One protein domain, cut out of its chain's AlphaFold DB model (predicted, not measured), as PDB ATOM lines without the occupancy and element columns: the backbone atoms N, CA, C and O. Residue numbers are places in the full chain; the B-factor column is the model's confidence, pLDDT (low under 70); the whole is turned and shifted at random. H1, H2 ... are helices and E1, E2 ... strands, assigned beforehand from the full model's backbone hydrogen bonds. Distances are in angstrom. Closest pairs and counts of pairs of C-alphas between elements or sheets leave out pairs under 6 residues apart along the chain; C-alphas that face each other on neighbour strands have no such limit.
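AT A GLANCE: This is residues 352 to 358 and 375 to 476 of the 732 residues of the protein "Protein kinase-like protein" of Euroglyphus maynei (UniProt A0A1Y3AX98). Look for an up-and-down bundle of four helices, H1 to H4, each running against the one before it, with H1 and H4 at opposite corners. The small strand hairpin E1-E2 lies to one side, E1 near H2, and short H5 packs on H3 and H4. The bundle is uneven: H1, H2 and H3 are kinked, and H1 meets H3 with residues 405 to 408 alone. The printed part has 109 residues, mostly helix, in the order E1 E2 H1 H2 H3 H4 H5; the sheet E1 - E2 is antiparallel. It is compact, with a radius of gyration of the C-alphas of 13.5 A and spans of 40 by 29 by 25 A.

HOW THE PARTS SIT: Start at E1, residues 375 to 378, and E2, residues 384 to 387, a hairpin in which N 377 and O 385 are 2.8 A apart, within hydrogen-bond range. H1, residues 393 to 408, and H2, residues 413 to 429, touch as a hairpin at a shallow tilt of 31 degrees, closest at the C-alphas of Arg 397 and Cys 429, 5.7 A. H3, residues 432 to 448, and H4, residues 452 to 469, form another at 23 degrees, closest at the C-alphas of Ile 447 and Val 455, 5.1 A. H2 and H4 touch and run the same way at 11 degrees, closest at the C-alphas of Pro 424 and Ser 464, 5.9 A. H5, residues 471 to 475, touches H4, closest at the C-alphas of Ile 466 and Val 474, 6.0 A. Every O i to N i+4 pair is within hydrogen-bond range in H4 and H5, but 9 of 12 in H1, 8 of 13 in H2 and 7 of 13 in H3.

IN THESE COORDINATES: Find C-alpha 375 at (-27.729, 6.600, -13.556), where E1 begins. H1 spans 20.1 A, H2 23.2 A and H3 23.8 A; H4 runs 25.7 A to C-alpha 469 at (-51.183, 11.137, -13.022).

THE WHOLE: Residues 359 to 374 are not printed, and C-alphas 358 and 375 are 17.1 A apart across this cut. No link is long. Confidence is low at residues 356 to 358.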
ATOM      1  N   ILE A 352     -34.082  14.165  -7.055       95.88
ATOM      2  CA  ILE A 352     -34.188  12.817  -7.614       95.88
ATOM      3  C   ILE A 352     -34.112  11.809  -6.458       95.88
ATOM      4  O   ILE A 352     -33.050  11.692  -5.844       95.88
ATOM      5  N   PRO A 353     -35.198  11.074  -6.150       94.94
ATOM      6  CA  PRO A 353     -35.178  10.044  -5.115       94.94
ATOM      7  C   PRO A 353     -34.417   8.790  -5.571       94.94
ATOM      8  O   PRO A 353     -34.387   8.448  -6.758       94.94
ATOM      9  N   LEU A 354     -33.847   8.060  -4.612       93.00
ATOM     10  CA  LEU A 354     -33.324   6.712  -4.812       93.00
ATOM     11  C   LEU A 354     -34.494   5.728  -4.876       93.00
ATOM     12  O   LEU A 354     -35.187   5.495  -3.887       93.00
ATOM     13  N   ARG A 355     -34.695   5.129  -6.050       85.31
ATOM     14  CA  ARG A 355     -35.728   4.112  -6.260       85.31
ATOM     15  C   ARG A 355     -35.174   2.738  -5.893       85.31
ATOM     16  O   ARG A 355     -34.180   2.301  -6.469       85.31
ATOM     17  N   GLY A 356     -35.816   2.062  -4.943       66.19
ATOM     18  CA  GLY A 356     -35.541   0.654  -4.666       66.19
ATOM     19  C   GLY A 356     -36.119  -0.210  -5.785       66.19
ATOM     20  O   GLY A 356     -37.302  -0.099  -6.094       66.19
ATOM     21  N   ASN A 357     -35.311  -1.069  -6.411       50.41
ATOM     22  CA  ASN A 357     -35.843  -2.058  -7.349       50.41
ATOM     23  C   ASN A 357     -36.772  -3.011  -6.582       50.41
ATOM     24  O   ASN A 357     -36.314  -3.827  -5.787       50.41
ATOM     25  N   SER A 358     -38.075  -2.935  -6.843       43.53
ATOM     26  CA  SER A 358     -39.118  -3.784  -6.251       43.53
ATOM     27  C   SER A 358     -39.100  -5.242  -6.741       43.53
ATOM     28  O   SER A 358     -40.030  -5.994  -6.461       43.53
ATOM     29  N   ASN A 375     -26.582   6.797 -12.688       87.75
ATOM     30  CA  ASN A 375     -27.729   6.600 -13.556       87.75
ATOM     31  C   ASN A 375     -27.958   7.851 -14.404       87.75
ATOM     32  O   ASN A 375     -27.794   8.978 -13.928       87.75
ATOM     33  N   ARG A 376     -28.366   7.659 -15.663       93.06
ATOM     34  CA  ARG A 376     -28.709   8.758 -16.570       93.06
ATOM     35  C   ARG A 376     -30.187   9.119 -16.442       93.06
ATOM     36  O   ARG A 376     -31.053   8.273 -16.648       93.06
ATOM     37  N   TYR A 377     -30.465  10.391 -16.193       94.50
ATOM     38  CA  TYR A 377     -31.804  10.957 -16.052       94.50
ATOM     39  C   TYR A 377     -32.071  11.966 -17.168       94.50
ATOM     40  O   TYR A 377     -31.175  12.721 -17.540       94.50
ATOM     41  N   ILE A 378     -33.292  11.966 -17.709       95.31
ATOM     42  CA  ILE A 378     -33.744  12.917 -18.732       95.31
ATOM     43  C   ILE A 378     -34.678  13.921 -18.065       95.31
ATOM     44  O   ILE A 378     -35.683  13.536 -17.469       95.31
ATOM     45  N   LEU A 379     -34.332  15.195 -18.182       96.62
ATOM     46  CA  LEU A 379     -35.030  16.310 -17.560       96.62
ATOM     47  C   LEU A 379     -36.153  16.825 -18.464       96.62
ATOM     48  O   LEU A 379     -36.164  16.584 -19.672       96.62
ATOM     49  N   THR A 380     -37.077  17.602 -17.901       95.69
ATOM     50  CA  THR A 380     -38.253  18.134 -18.621       95.69
ATOM     51  C   THR A 380     -37.882  18.965 -19.850       95.69
ATOM     52  O   THR A 380     -38.644  19.056 -20.810       95.69
ATOM     53  N   ASN A 381     -36.706  19.597 -19.843       93.81
ATOM     54  CA  ASN A 381     -36.220  20.388 -20.967       93.81
ATOM     55  C   ASN A 381     -35.453  19.575 -22.030       93.81
ATOM     56  O   ASN A 381     -35.031  20.162 -23.024       93.81
ATOM     57  N   GLY A 382     -35.307  18.259 -21.846       93.25
ATOM     58  CA  GLY A 382     -34.586  17.348 -22.739       93.25
ATOM     59  C   GLY A 382     -33.104  17.168 -22.404       93.25
ATOM     60  O   GLY A 382     -32.453  16.313 -23.000       93.25
ATOM     61  N   GLU A 383     -32.559  17.931 -21.452       94.75
ATOM     62  CA  GLU A 383     -31.190  17.723 -20.982       94.75
ATOM     63  C   GLU A 383     -31.046  16.385 -20.254       94.75
ATOM     64  O   GLU A 383     -31.987  15.887 -19.632       94.75
ATOM     65  N   THR A 384     -29.838  15.827 -20.286       94.31
ATOM     66  CA  THR A 384     -29.519  14.598 -19.561       94.31
ATOM     67  C   THR A 384     -28.466  14.843 -18.498       94.31
ATOM     68  O   THR A 384     -27.431  15.435 -18.794       94.31
ATOM     69  N   ILE A 385     -28.705  14.335 -17.293       94.81
ATOM     70  CA  ILE A 385     -27.773  14.395 -16.163       94.81
ATOM     71  C   ILE A 385     -27.425  12.981 -15.702       94.81
ATOM     72  O   ILE A 385     -28.281  12.097 -15.714       94.81
ATOM     73  N   THR A 386     -26.173  12.757 -15.305       94.50
ATOM     74  CA  THR A 386     -25.756  11.534 -14.616       94.50
ATOM     75  C   THR A 386     -25.654  11.808 -13.124       94.50
ATOM     76  O   THR A 386     -25.109  12.825 -12.696       94.50
ATOM     77  N   LEU A 387     -26.270  10.943 -12.322       93.62
ATOM     78  CA  LEU A 387     -26.331  11.127 -10.879       93.62
ATOM     79  C   LEU A 387     -26.475   9.778 -10.173       93.62
ATOM     80  O   LEU A 387     -27.071   8.841 -10.697       93.62
ATOM     81  N   SER A 388     -25.969   9.697  -8.949       92.56
ATOM     82  CA  SER A 388     -26.243   8.597  -8.023       92.56
ATOM     83  C   SER A 388     -27.103   9.140  -6.875       92.56
ATOM     84  O   SER A 388     -26.556   9.778  -5.973       92.56
ATOM     85  N   PRO A 389     -28.438   8.987  -6.896       92.75
ATOM     86  CA  PRO A 389     -29.280   9.384  -5.769       92.75
ATOM     87  C   PRO A 389     -28.927   8.596  -4.507       92.75
ATOM     88  O   PRO A 389     -28.470   7.459  -4.594       92.75
ATOM     89  N   PHE A 390     -29.153   9.179  -3.331       93.50
ATOM     90  CA  PHE A 390     -28.838   8.522  -2.052       93.50
ATOM     91  C   PHE A 390     -29.916   8.691  -0.973       93.50
ATOM     92  O   PHE A 390     -29.751   8.178   0.132       93.50
ATOM     93  N   ILE A 391     -31.007   9.394  -1.287       94.44
ATOM     94  CA  ILE A 391     -32.145   9.601  -0.386       94.44
ATOM     95  C   ILE A 391     -33.222   8.601  -0.783       94.44
ATOM     96  O   ILE A 391     -33.712   8.667  -1.909       94.44
ATOM     97  N   ASP A 392     -33.569   7.674   0.107       93.12
ATOM     98  CA  ASP A 392     -34.615   6.688  -0.156       93.12
ATOM     99  C   ASP A 392     -35.985   7.348  -0.350       93.12
ATOM    100  O   ASP A 392     -36.247   8.458   0.119       93.12
ATOM    101  N   GLU A 393     -36.875   6.654  -1.052       92.62
ATOM    102  CA  GLU A 393     -38.174   7.201  -1.433       92.62
ATOM    103  C   GLU A 393     -39.059   7.594  -0.237       92.62
ATOM    104  O   GLU A 393     -39.776   8.591  -0.336       92.62
ATOM    105  N   GLN A 394     -38.993   6.881   0.894       92.75
ATOM    106  CA  GLN A 394     -39.812   7.194   2.068       92.75
ATOM    107  C   GLN A 394     -39.326   8.482   2.737       92.75
ATOM    108  O   GLN A 394     -40.098   9.427   2.901       92.75
ATOM    109  N   SER A 395     -38.026   8.574   3.028       93.25
ATOM    110  CA  SER A 395     -37.417   9.797   3.569       93.25
ATOM    111  C   SER A 395     -37.601  10.992   2.630       93.25
ATOM    112  O   SER A 395     -37.768  12.129   3.076       93.25
ATOM    113  N   PHE A 396     -37.602  10.746   1.317       95.81
ATOM    114  CA  PHE A 396     -37.871  11.767   0.312       95.81
ATOM    115  C   PHE A 396     -39.323  12.269   0.376       95.81
ATOM    116  O   PHE A 396     -39.554  13.482   0.391       95.81
ATOM    117  N   ARG A 397     -40.306  11.362   0.447       95.19
ATOM    118  CA  ARG A 397     -41.735  11.700   0.575       95.19
ATOM    119  C   ARG A 397     -42.020  12.483   1.854       95.19
ATOM    120  O   ARG A 397     -42.651  13.533   1.781       95.19
ATOM    121  N   ASP A 398     -41.498  12.028   2.986       92.62
ATOM    122  CA  ASP A 398     -41.824  12.616   4.288       92.62
ATOM    123  C   ASP A 398     -41.031  13.903   4.560       92.62
ATOM    124  O   ASP A 398     -41.533  14.850   5.166       92.62
ATOM    125  N   GLY A 399     -39.772  13.953   4.112       91.81
ATOM    126  CA  GLY A 399     -38.833  15.021   4.448       91.81
ATOM    127  C   GLY A 399     -38.631  16.080   3.365       91.81
ATOM    128  O   GLY A 399     -38.503  17.268   3.669       91.81
ATOM    129  N   ILE A 400     -38.592  15.682   2.090       96.38
ATOM    130  CA  ILE A 400     -38.186  16.556   0.977       96.38
ATOM    131  C   ILE A 400     -39.403  17.166   0.266       96.38
ATOM    132  O   ILE A 400     -39.456  18.381   0.052       96.38
ATOM    133  N   ILE A 401     -40.413  16.353  -0.062       96.50
ATOM    134  CA  ILE A 401     -41.609  16.783  -0.809       96.50
ATOM    135  C   ILE A 401     -42.363  17.953  -0.151       96.50
ATOM    136  O   ILE A 401     -42.692  18.904  -0.872       96.50
ATOM    137  N   PRO A 402     -42.580  17.990   1.182       94.50
ATOM    138  CA  PRO A 402     -43.251  19.120   1.822       94.50
ATOM    139  C   PRO A 402     -42.548  20.459   1.581       94.50
ATOM    140  O   PRO A 402     -43.203  21.491   1.426       94.50
ATOM    141  N   HIS A 403     -41.218  20.457   1.502       94.38
ATOM    142  CA  HIS A 403     -40.430  21.649   1.206       94.38
ATOM    143  C   HIS A 403     -40.466  22.002  -0.285       94.38
ATOM    144  O   HIS A 403     -40.624  23.175  -0.613       94.38
ATOM    145  N   ILE A 404     -40.405  21.021  -1.194       96.06
ATOM    146  CA  ILE A 404     -40.560  21.254  -2.644       96.06
ATOM    147  C   ILE A 404     -41.896  21.941  -2.950       96.06
ATOM    148  O   ILE A 404     -41.944  22.904  -3.715       96.06
ATOM    149  N   ILE A 405     -42.985  21.498  -2.322       94.69
ATOM    150  CA  ILE A 405     -44.314  22.091  -2.522       94.69
ATOM    151  C   ILE A 405     -44.375  23.530  -1.998       94.69
ATOM    152  O   ILE A 405     -44.938  24.401  -2.663       94.69
ATOM    153  N   LYS A 406     -43.733  23.815  -0.856       92.06
ATOM    154  CA  LYS A 406     -43.569  25.195  -0.371       92.06
ATOM    155  C   LYS A 406     -42.765  26.046  -1.358       92.06
ATOM    156  O   LYS A 406     -43.152  27.181  -1.617       92.06
ATOM    157  N   LEU A 407     -41.703  25.501  -1.958       93.94
ATOM    158  CA  LEU A 407     -40.902  26.211  -2.959       93.94
ATOM    159  C   LEU A 407     -41.690  26.542  -4.235       93.94
ATOM    160  O   LEU A 407     -41.429  27.570  -4.847       93.94
ATOM    161  N   TYR A 408     -42.689  25.744  -4.625       94.50
ATOM    162  CA  TYR A 408     -43.568  26.095  -5.750       94.50
ATOM    163  C   TYR A 408     -44.398  27.357  -5.508       94.50
ATOM    164  O   TYR A 408     -44.707  28.070  -6.464       94.50
ATOM    165  N   CYS A 409     -44.715  27.647  -4.244       90.81
ATOM    166  CA  CYS A 409     -45.413  28.865  -3.836       90.81
ATOM    167  C   CYS A 409     -44.491  30.099  -3.842       90.81
ATOM    168  O   CYS A 409     -44.963  31.220  -3.675       90.81
ATOM    169  N   VAL A 410     -43.180  29.906  -4.031       89.19
ATOM    170  CA  VAL A 410     -42.211  30.990  -4.191       89.19
ATOM    171  C   VAL A 410     -42.158  31.401  -5.660       89.19
ATOM    172  O   VAL A 410     -41.815  30.608  -6.539       89.19
ATOM    173  N   HIS A 411     -42.458  32.668  -5.933       90.12
ATOM    174  CA  HIS A 411     -42.434  33.249  -7.279       90.12
ATOM    175  C   HIS A 411     -41.029  33.738  -7.680       90.12
ATOM    176  O   HIS A 411     -40.849  34.882  -8.086       90.12
ATOM    177  N   ASP A 412     -40.016  32.877  -7.545       90.69
ATOM    178  CA  ASP A 412     -38.653  33.138  -8.029       90.69
ATOM    179  C   ASP A 412     -38.389  32.335  -9.309       90.69
ATOM    180  O   ASP A 412     -38.557  31.112  -9.333       90.69
ATOM    181  N   TYR A 413     -37.951  33.026 -10.365       93.00
ATOM    182  CA  TYR A 413     -37.697  32.436 -11.682       93.00
ATOM    183  C   TYR A 413     -36.761  31.224 -11.610       93.00
ATOM    184  O   TYR A 413     -37.078  30.163 -12.144       93.00
ATOM    185  N   LYS A 414     -35.620  31.340 -10.916       93.06
ATOM    186  CA  LYS A 414     -34.619  30.264 -10.883       93.06
ATOM    187  C   LYS A 414     -35.153  29.050 -10.142       93.06
ATOM    188  O   LYS A 414     -34.984  27.929 -10.613       93.06
ATOM    189  N   ILE A 415     -35.818  29.268  -9.009       93.75
ATOM    190  CA  ILE A 415     -36.440  28.184  -8.240       93.75
ATOM    191  C   ILE A 415     -37.494  27.488  -9.101       93.75
ATOM    192  O   ILE A 415     -37.471  26.265  -9.222       93.75
ATOM    193  N   ARG A 416     -38.370  28.246  -9.768       95.69
ATOM    194  CA  ARG A 416     -39.411  27.681 -10.632       95.69
ATOM    195  C   ARG A 416     -38.821  26.852 -11.774       95.69
ATOM    196  O   ARG A 416     -39.262  25.723 -11.982       95.69
ATOM    197  N   MET A 417     -37.803  27.368 -12.461       96.56
ATOM    198  CA  MET A 417     -37.098  26.651 -13.528       96.56
ATOM    199  C   MET A 417     -36.483  25.343 -13.025       96.56
ATOM    200  O   MET A 417     -36.665  24.295 -13.646       96.56
ATOM    201  N   LEU A 418     -35.807  25.379 -11.874       96.69
ATOM    202  CA  LEU A 418     -35.211  24.202 -11.250       96.69
ATOM    203  C   LEU A 418     -36.263  23.140 -10.919       96.69
ATOM    204  O   LEU A 418     -36.112  21.983 -11.304       96.69
ATOM    205  N   LEU A 419     -37.346  23.525 -10.243       97.62
ATOM    206  CA  LEU A 419     -38.390  22.584  -9.846       97.62
ATOM    207  C   LEU A 419     -39.065  21.944 -11.064       97.62
ATOM    208  O   LEU A 419     -39.207  20.721 -11.106       97.62
ATOM    209  N   LEU A 420     -39.423  22.736 -12.081       98.12
ATOM    210  CA  LEU A 420     -40.048  22.220 -13.302       98.12
ATOM    211  C   LEU A 420     -39.112  21.292 -14.087       98.12
ATOM    212  O   LEU A 420     -39.575  20.297 -14.645       98.12
ATOM    213  N   LYS A 421     -37.804  21.574 -14.108       97.44
ATOM    214  CA  LYS A 421     -36.794  20.765 -14.812       97.44
ATOM    215  C   LYS A 421     -36.680  19.340 -14.260       97.44
ATOM    216  O   LYS A 421     -36.485  18.413 -15.042       97.44
ATOM    217  N   TYR A 422     -36.843  19.164 -12.948       97.88
ATOM    218  CA  TYR A 422     -36.730  17.863 -12.273       97.88
ATOM    219  C   TYR A 422     -38.080  17.197 -11.941       97.88
ATOM    220  O   TYR A 422     -38.092  16.078 -11.424       97.88
ATOM    221  N   LEU A 423     -39.211  17.836 -12.264       97.56
ATOM    222  CA  LEU A 423     -40.567  17.347 -11.961       97.56
ATOM    223  C   LEU A 423     -40.832  15.870 -12.327       97.56
ATOM    224  O   LEU A 423     -41.439  15.181 -11.506       97.56
ATOM    225  N   PRO A 424     -40.367  15.323 -13.470       95.38
ATOM    226  CA  PRO A 424     -40.591  13.919 -13.820       95.38
ATOM    227  C   PRO A 424     -40.005  12.917 -12.813       95.38
ATOM    228  O   PRO A 424     -40.444  11.769 -12.755       95.38
ATOM    229  N   HIS A 425     -39.005  13.322 -12.024       95.25
ATOM    230  CA  HIS A 425     -38.279  12.424 -11.127       95.25
ATOM    231  C   HIS A 425     -38.890  12.347  -9.734       95.25
ATOM    232  O   HIS A 425     -39.089  11.238  -9.232       95.25
ATOM    233  N   TYR A 426     -39.219  13.495  -9.138       96.44
ATOM    234  CA  TYR A 426     -39.881  13.551  -7.833       96.44
ATOM    235  C   TYR A 426     -41.412  13.553  -7.930       96.44
ATOM    236  O   TYR A 426     -42.086  13.370  -6.921       96.44
ATOM    237  N   GLY A 427     -41.989  13.749  -9.120       94.56
ATOM    238  CA  GLY A 427     -43.436  13.871  -9.306       94.56
ATOM    239  C   GLY A 427     -44.227  12.650  -8.832       94.56
ATOM    240  O   GLY A 427     -45.304  12.813  -8.272       94.56
ATOM    241  N   SER A 428     -43.673  11.437  -8.953       92.00
ATOM    242  CA  SER A 428     -44.292  10.208  -8.426       92.00
ATOM    243  C   SER A 428     -44.386  10.171  -6.896       92.00
ATOM    244  O   SER A 428     -45.138   9.366  -6.350       92.00
ATOM    245  N   CYS A 429     -43.628  11.025  -6.204       94.81
ATOM    246  CA  CYS A 429     -43.641  11.153  -4.751       94.81
ATOM    247  C   CYS A 429     -44.737  12.099  -4.231       94.81
ATOM    248  O   CYS A 429     -44.866  12.280  -3.023       94.81
ATOM    249  N   ILE A 430     -45.522  12.709  -5.123       94.25
ATOM    250  CA  ILE A 430     -46.546  13.701  -4.787       94.25
ATOM    251  C   ILE A 430     -47.921  13.027  -4.762       94.25
ATOM    252  O   ILE A 430     -48.317  12.389  -5.735       94.25
ATOM    253  N   SER A 431     -48.674  13.212  -3.674       92.75
ATOM    254  CA  SER A 431     -50.041  12.688  -3.568       92.75
ATOM    255  C   SER A 431     -50.976  13.365  -4.580       92.75
ATOM    256  O   SER A 431     -50.856  14.560  -4.882       92.75
ATOM    257  N   LYS A 432     -51.981  12.633  -5.078       90.25
ATOM    258  CA  LYS A 432     -52.986  13.191  -6.011       90.25
ATOM    259  C   LYS A 432     -53.743  14.376  -5.412       90.25
ATOM    260  O   LYS A 432     -54.083  15.331  -6.114       90.25
ATOM    261  N   THR A 433     -54.007  14.314  -4.109       90.25
ATOM    262  CA  THR A 433     -54.679  15.380  -3.362       90.25
ATOM    263  C   THR A 433     -53.835  16.648  -3.355       90.25
ATOM    264  O   THR A 433     -54.346  17.725  -3.673       90.25
ATOM    265  N   CYS A 434     -52.543  16.521  -3.044       91.94
ATOM    266  CA  CYS A 434     -51.624  17.647  -3.041       91.94
ATOM    267  C   CYS A 434     -51.417  18.222  -4.447       91.94
ATOM    268  O   CYS A 434     -51.401  19.446  -4.616       91.94
ATOM    269  N   LEU A 435     -51.316  17.355  -5.460       91.69
ATOM    270  CA  LEU A 435     -51.220  17.772  -6.854       91.69
ATOM    271  C   LEU A 435     -52.368  18.715  -7.224       91.69
ATOM    272  O   LEU A 435     -52.126  19.842  -7.642       91.69
ATOM    273  N   LYS A 436     -53.614  18.266  -7.045       87.00
ATOM    274  CA  LYS A 436     -54.802  19.012  -7.486       87.00
ATOM    275  C   LYS A 436     -55.022  20.299  -6.697       87.00
ATOM    276  O   LYS A 436     -55.417  21.305  -7.276       87.00
ATOM    277  N   LYS A 437     -54.806  20.262  -5.379       87.06
ATOM    278  CA  LYS A 437     -55.140  21.385  -4.491       87.06
ATOM    279  C   LYS A 437     -54.069  22.470  -4.440       87.06
ATOM    280  O   LYS A 437     -54.417  23.624  -4.223       87.06
ATOM    281  N   ILE A 438     -52.794  22.105  -4.581       87.94
ATOM    282  CA  ILE A 438     -51.676  23.024  -4.332       87.94
ATOM    283  C   ILE A 438     -50.781  23.126  -5.561       87.94
ATOM    284  O   ILE A 438     -50.639  24.201  -6.135       87.94
ATOM    285  N   LEU A 439     -50.182  22.013  -5.983       92.12
ATOM    286  CA  LEU A 439     -49.077  22.051  -6.940       92.12
ATOM    287  C   LEU A 439     -49.510  22.459  -8.351       92.12
ATOM    288  O   LEU A 439     -48.878  23.316  -8.963       92.12
ATOM    289  N   LEU A 440     -50.576  21.851  -8.874       91.56
ATOM    290  CA  LEU A 440     -51.053  22.113 -10.228       91.56
ATOM    291  C   LEU A 440     -51.451  23.590 -10.403       91.56
ATOM    292  O   LEU A 440     -50.904  24.210 -11.313       91.56
ATOM    293  N   PRO A 441     -52.274  24.209  -9.527       90.94
ATOM    294  CA  PRO A 441     -52.527  25.649  -9.592       90.94
ATOM    295  C   PRO A 441     -51.252  26.503  -9.649       90.94
ATOM    296  O   PRO A 441     -51.172  27.419 -10.462       90.94
ATOM    297  N   GLN A 442     -50.231  26.172  -8.847       92.31
ATOM    298  CA  GLN A 442     -48.960  26.907  -8.812       92.31
ATOM    299  C   GLN A 442     -48.143  26.758 -10.101       92.31
ATOM    300  O   GLN A 442     -47.562  27.734 -10.582       92.31
ATOM    301  N   ILE A 443     -48.103  25.554 -10.684       94.50
ATOM    302  CA  ILE A 443     -47.419  25.292 -11.959       94.50
ATOM    303  C   ILE A 443     -48.077  26.087 -13.087       94.50
ATOM    304  O   ILE A 443     -47.376  26.725 -13.872       94.50
ATOM    305  N   LEU A 444     -49.410  26.100 -13.149       92.12
ATOM    306  CA  LEU A 444     -50.145  26.719 -14.253       92.12
ATOM    307  C   LEU A 444     -50.031  28.246 -14.310       92.12
ATOM    308  O   LEU A 444     -50.244  28.819 -15.378       92.12
ATOM    309  N   LEU A 445     -49.609  28.903 -13.224       90.81
ATOM    310  CA  LEU A 445     -49.233  30.320 -13.258       90.81
ATOM    311  C   LEU A 445     -48.151  30.603 -14.312       90.81
ATOM    312  O   LEU A 445     -48.199  31.643 -14.962       90.81
ATOM    313  N   GLY A 446     -47.231  29.656 -14.542       92.56
ATOM    314  CA  GLY A 446     -46.149  29.803 -15.519       92.56
ATOM    315  C   GLY A 446     -46.618  29.916 -16.973       92.56
ATOM    316  O   GLY A 446     -45.857  30.371 -17.815       92.56
ATOM    317  N   ILE A 447     -47.872  29.555 -17.282       92.19
ATOM    318  CA  ILE A 447     -48.452  29.728 -18.627       92.19
ATOM    319  C   ILE A 447     -48.717  31.208 -18.931       92.19
ATOM    320  O   ILE A 447     -48.676  31.616 -20.089       92.19
ATOM    321  N   LYS A 448     -48.990  32.011 -17.896       87.94
ATOM    322  CA  LYS A 448     -49.263  33.450 -18.012       87.94
ATOM    323  C   LYS A 448     -48.005  34.311 -17.861       87.94
ATOM    324  O   LYS A 448     -48.121  35.533 -17.827       87.94
ATOM    325  N   ASP A 449     -46.835  33.693 -17.719       93.50
ATOM    326  CA  ASP A 449     -45.583  34.423 -17.561       93.50
ATOM    327  C   ASP A 449     -45.144  35.079 -18.881       93.50
ATOM    328  O   ASP A 449     -45.517  34.652 -19.974       93.50
ATOM    329  N   SER A 450     -44.347  36.139 -18.774       93.50
ATOM    330  CA  SER A 450     -43.738  36.823 -19.917       93.50
ATOM    331  C   SER A 450     -42.507  36.098 -20.464       93.50
ATOM    332  O   SER A 450     -42.155  36.282 -21.632       93.50
ATOM    333  N   ASP A 451     -41.838  35.282 -19.643       96.88
ATOM    334  CA  ASP A 451     -40.616  34.595 -20.042       96.88
ATOM    335  C   ASP A 451     -40.904  33.354 -20.902       96.88
ATOM    336  O   ASP A 451     -41.550  32.389 -20.485       96.88
ATOM    337  N   LYS A 452     -40.372  33.361 -22.128       96.44
ATOM    338  CA  LYS A 452     -40.582  32.289 -23.109       96.44
ATOM    339  C   LYS A 452     -40.063  30.932 -22.624       96.44
ATOM    340  O   LYS A 452     -40.667  29.908 -22.954       96.44
ATOM    341  N   GLU A 453     -38.935  30.902 -21.917       97.06
ATOM    342  CA  GLU A 453     -38.309  29.656 -21.467       97.06
ATOM    343  C   GLU A 453     -39.152  29.003 -20.370       97.06
ATOM    344  O   GLU A 453     -39.465  27.811 -20.455       97.06
ATOM    345  N   LEU A 454     -39.604  29.801 -19.402       97.12
ATOM    346  CA  LEU A 454     -40.488  29.365 -18.331       97.12
ATOM    347  C   LEU A 454     -41.842  28.885 -18.860       97.12
ATOM    348  O   LEU A 454     -42.302  27.812 -18.456       97.12
ATOM    349  N   VAL A 455     -42.465  29.616 -19.788       97.31
ATOM    350  CA  VAL A 455     -43.735  29.204 -20.415       97.31
ATOM    351  C   VAL A 455     -43.564  27.860 -21.127       97.31
ATOM    352  O   VAL A 455     -44.338  26.925 -20.901       97.31
ATOM    353  N   ALA A 456     -42.516  27.712 -21.945       97.75
ATOM    354  CA  ALA A 456     -42.241  26.468 -22.661       97.75
ATOM    355  C   ALA A 456     -41.985  25.292 -21.706       97.75
ATOM    356  O   ALA A 456     -42.511  24.193 -21.913       97.75
ATOM    357  N   LEU A 457     -41.204  25.510 -20.645       98.00
ATOM    358  CA  LEU A 457     -40.928  24.488 -19.639       98.00
ATOM    359  C   LEU A 457     -42.185  24.117 -18.845       98.00
ATOM    360  O   LEU A 457     -42.377  22.944 -18.533       98.00
ATOM    361  N   THR A 458     -43.067  25.081 -18.579       97.62
ATOM    362  CA  THR A 458     -44.358  24.855 -17.916       97.62
ATOM    363  C   THR A 458     -45.244  23.925 -18.741       97.62
ATOM    364  O   THR A 458     -45.771  22.955 -18.201       97.62
ATOM    365  N   PHE A 459     -45.355  24.129 -20.057       96.31
ATOM    366  CA  PHE A 459     -46.107  23.211 -20.923       96.31
ATOM    367  C   PHE A 459     -45.526  21.793 -20.934       96.31
ATOM    368  O   PHE A 459     -46.273  20.818 -20.847       96.31
ATOM    369  N   ARG A 460     -44.196  21.662 -20.992       97.56
ATOM    370  CA  ARG A 460     -43.527  20.352 -20.916       97.56
ATOM    371  C   ARG A 460     -43.760  19.677 -19.563       97.56
ATOM    372  O   ARG A 460     -44.033  18.484 -19.518       97.56
ATOM    373  N   ALA A 461     -43.731  20.441 -18.476       96.50
ATOM    374  CA  ALA A 461     -44.029  19.949 -17.136       96.50
ATOM    375  C   ALA A 461     -45.483  19.464 -17.010       96.50
ATOM    376  O   ALA A 461     -45.721  18.412 -16.423       96.50
ATOM    377  N   VAL A 462     -46.450  20.173 -17.605       95.81
ATOM    378  CA  VAL A 462     -47.851  19.720 -17.672       95.81
ATOM    379  C   VAL A 462     -47.961  18.392 -18.427       95.81
ATOM    380  O   VAL A 462     -48.670  17.502 -17.965       95.81
ATOM    381  N   ALA A 463     -47.228  18.215 -19.530       95.56
ATOM    382  CA  ALA A 463     -47.166  16.927 -20.224       95.56
ATOM    383  C   ALA A 463     -46.601  15.815 -19.318       95.56
ATOM    384  O   ALA A 463     -47.215  14.760 -19.197       95.56
ATOM    385  N   SER A 464     -45.517  16.079 -18.584       95.44
ATOM    386  CA  SER A 464     -44.969  15.115 -17.619       95.44
ATOM    387  C   SER A 464     -45.948  14.766 -16.493       95.44
ATOM    388  O   SER A 464     -46.002  13.621 -16.052       95.44
ATOM    389  N   LEU A 465     -46.759  15.721 -16.024       94.44
ATOM    390  CA  LEU A 465     -47.820  15.431 -15.056       94.44
ATOM    391  C   LEU A 465     -48.896  14.518 -15.647       94.44
ATOM    392  O   LEU A 465     -49.418  13.665 -14.932       94.44
ATOM    393  N   ILE A 466     -49.237  14.684 -16.928       93.88
ATOM    394  CA  ILE A 466     -50.192  13.807 -17.619       93.88
ATOM    395  C   ILE A 466     -49.652  12.377 -17.672       93.88
ATOM    396  O   ILE A 466     -50.421  11.450 -17.425       93.88
ATOM    397  N   ASP A 467     -48.356  12.195 -17.920       93.88
ATOM    398  CA  ASP A 467     -47.728  10.870 -17.914       93.88
ATOM    399  C   ASP A 467     -47.753  10.222 -16.518       93.88
ATOM    400  O   ASP A 467     -47.964   9.017 -16.393       93.88
ATOM    401  N   LEU A 468     -47.575  11.018 -15.458       93.12
ATOM    402  CA  LEU A 468     -47.524  10.529 -14.073       93.12
ATOM    403  C   LEU A 468     -48.907  10.264 -13.456       93.12
ATOM    404  O   LEU A 468     -49.084   9.290 -12.727       93.12
ATOM    405  N   PHE A 469     -49.883  11.137 -13.710       91.81
ATOM    406  CA  PHE A 469     -51.183  11.137 -13.022       91.81
ATOM    407  C   PHE A 469     -52.369  10.860 -13.950       91.81
ATOM    408  O   PHE A 469     -53.465  10.549 -13.483       91.81
ATOM    409  N   GLY A 470     -52.164  10.937 -15.262       90.44
ATOM    410  CA  GLY A 470     -53.196  10.762 -16.273       90.44
ATOM    411  C   GLY A 470     -53.906  12.062 -16.653       90.44
ATOM    412  O   GLY A 470     -54.058  13.005 -15.875       90.44
ATOM    413  N   VAL A 471     -54.429  12.078 -17.882       86.81
ATOM    414  CA  VAL A 471     -55.085  13.242 -18.506       86.81
ATOM    415  C   VAL A 471     -56.238  13.793 -17.656       86.81
ATOM    416  O   VAL A 471     -56.414  15.006 -17.561       86.81
ATOM    417  N   ARG A 472     -57.025  12.909 -17.029       84.56
ATOM    418  CA  ARG A 472     -58.199  13.285 -16.224       84.56
ATOM    419  C   ARG A 472     -57.822  14.053 -14.959       84.56
ATOM    420  O   ARG A 472     -58.521  14.996 -14.602       84.56
ATOM    421  N   ASP A 473     -56.741  13.653 -14.295       84.62
ATOM    422  CA  ASP A 473     -56.324  14.252 -13.029       84.62
ATOM    423  C   ASP A 473     -55.657  15.623 -13.228       84.62
ATOM    424  O   ASP A 473     -55.756  16.466 -12.340       84.62
ATOM    425  N   VAL A 474     -55.038  15.857 -14.393       87.06
ATOM    426  CA  VAL A 474     -54.286  17.087 -14.703       87.06
ATOM    427  C   VAL A 474     -55.104  18.103 -15.497       87.06
ATOM    428  O   VAL A 474     -55.122  19.280 -15.158       87.06
ATOM    429  N   LEU A 475     -55.783  17.672 -16.562       83.62
ATOM    430  CA  LEU A 475     -56.516  18.576 -17.457       83.62
ATOM    431  C   LEU A 475     -58.034  18.581 -17.203       83.62
ATOM    432  O   LEU A 475     -58.772  19.274 -17.905       83.62
ATOM    433  N   GLY A 476     -58.530  17.771 -16.264       75.38
ATOM    434  CA  GLY A 476     -59.960  17.649 -15.975       75.38
ATOM    435  C   GLY A 476     -60.775  16.974 -17.089       75.38
ATOM    436  O   GLY A 476     -60.237  16.485 -18.089       75.38
TER     437      GLY A 476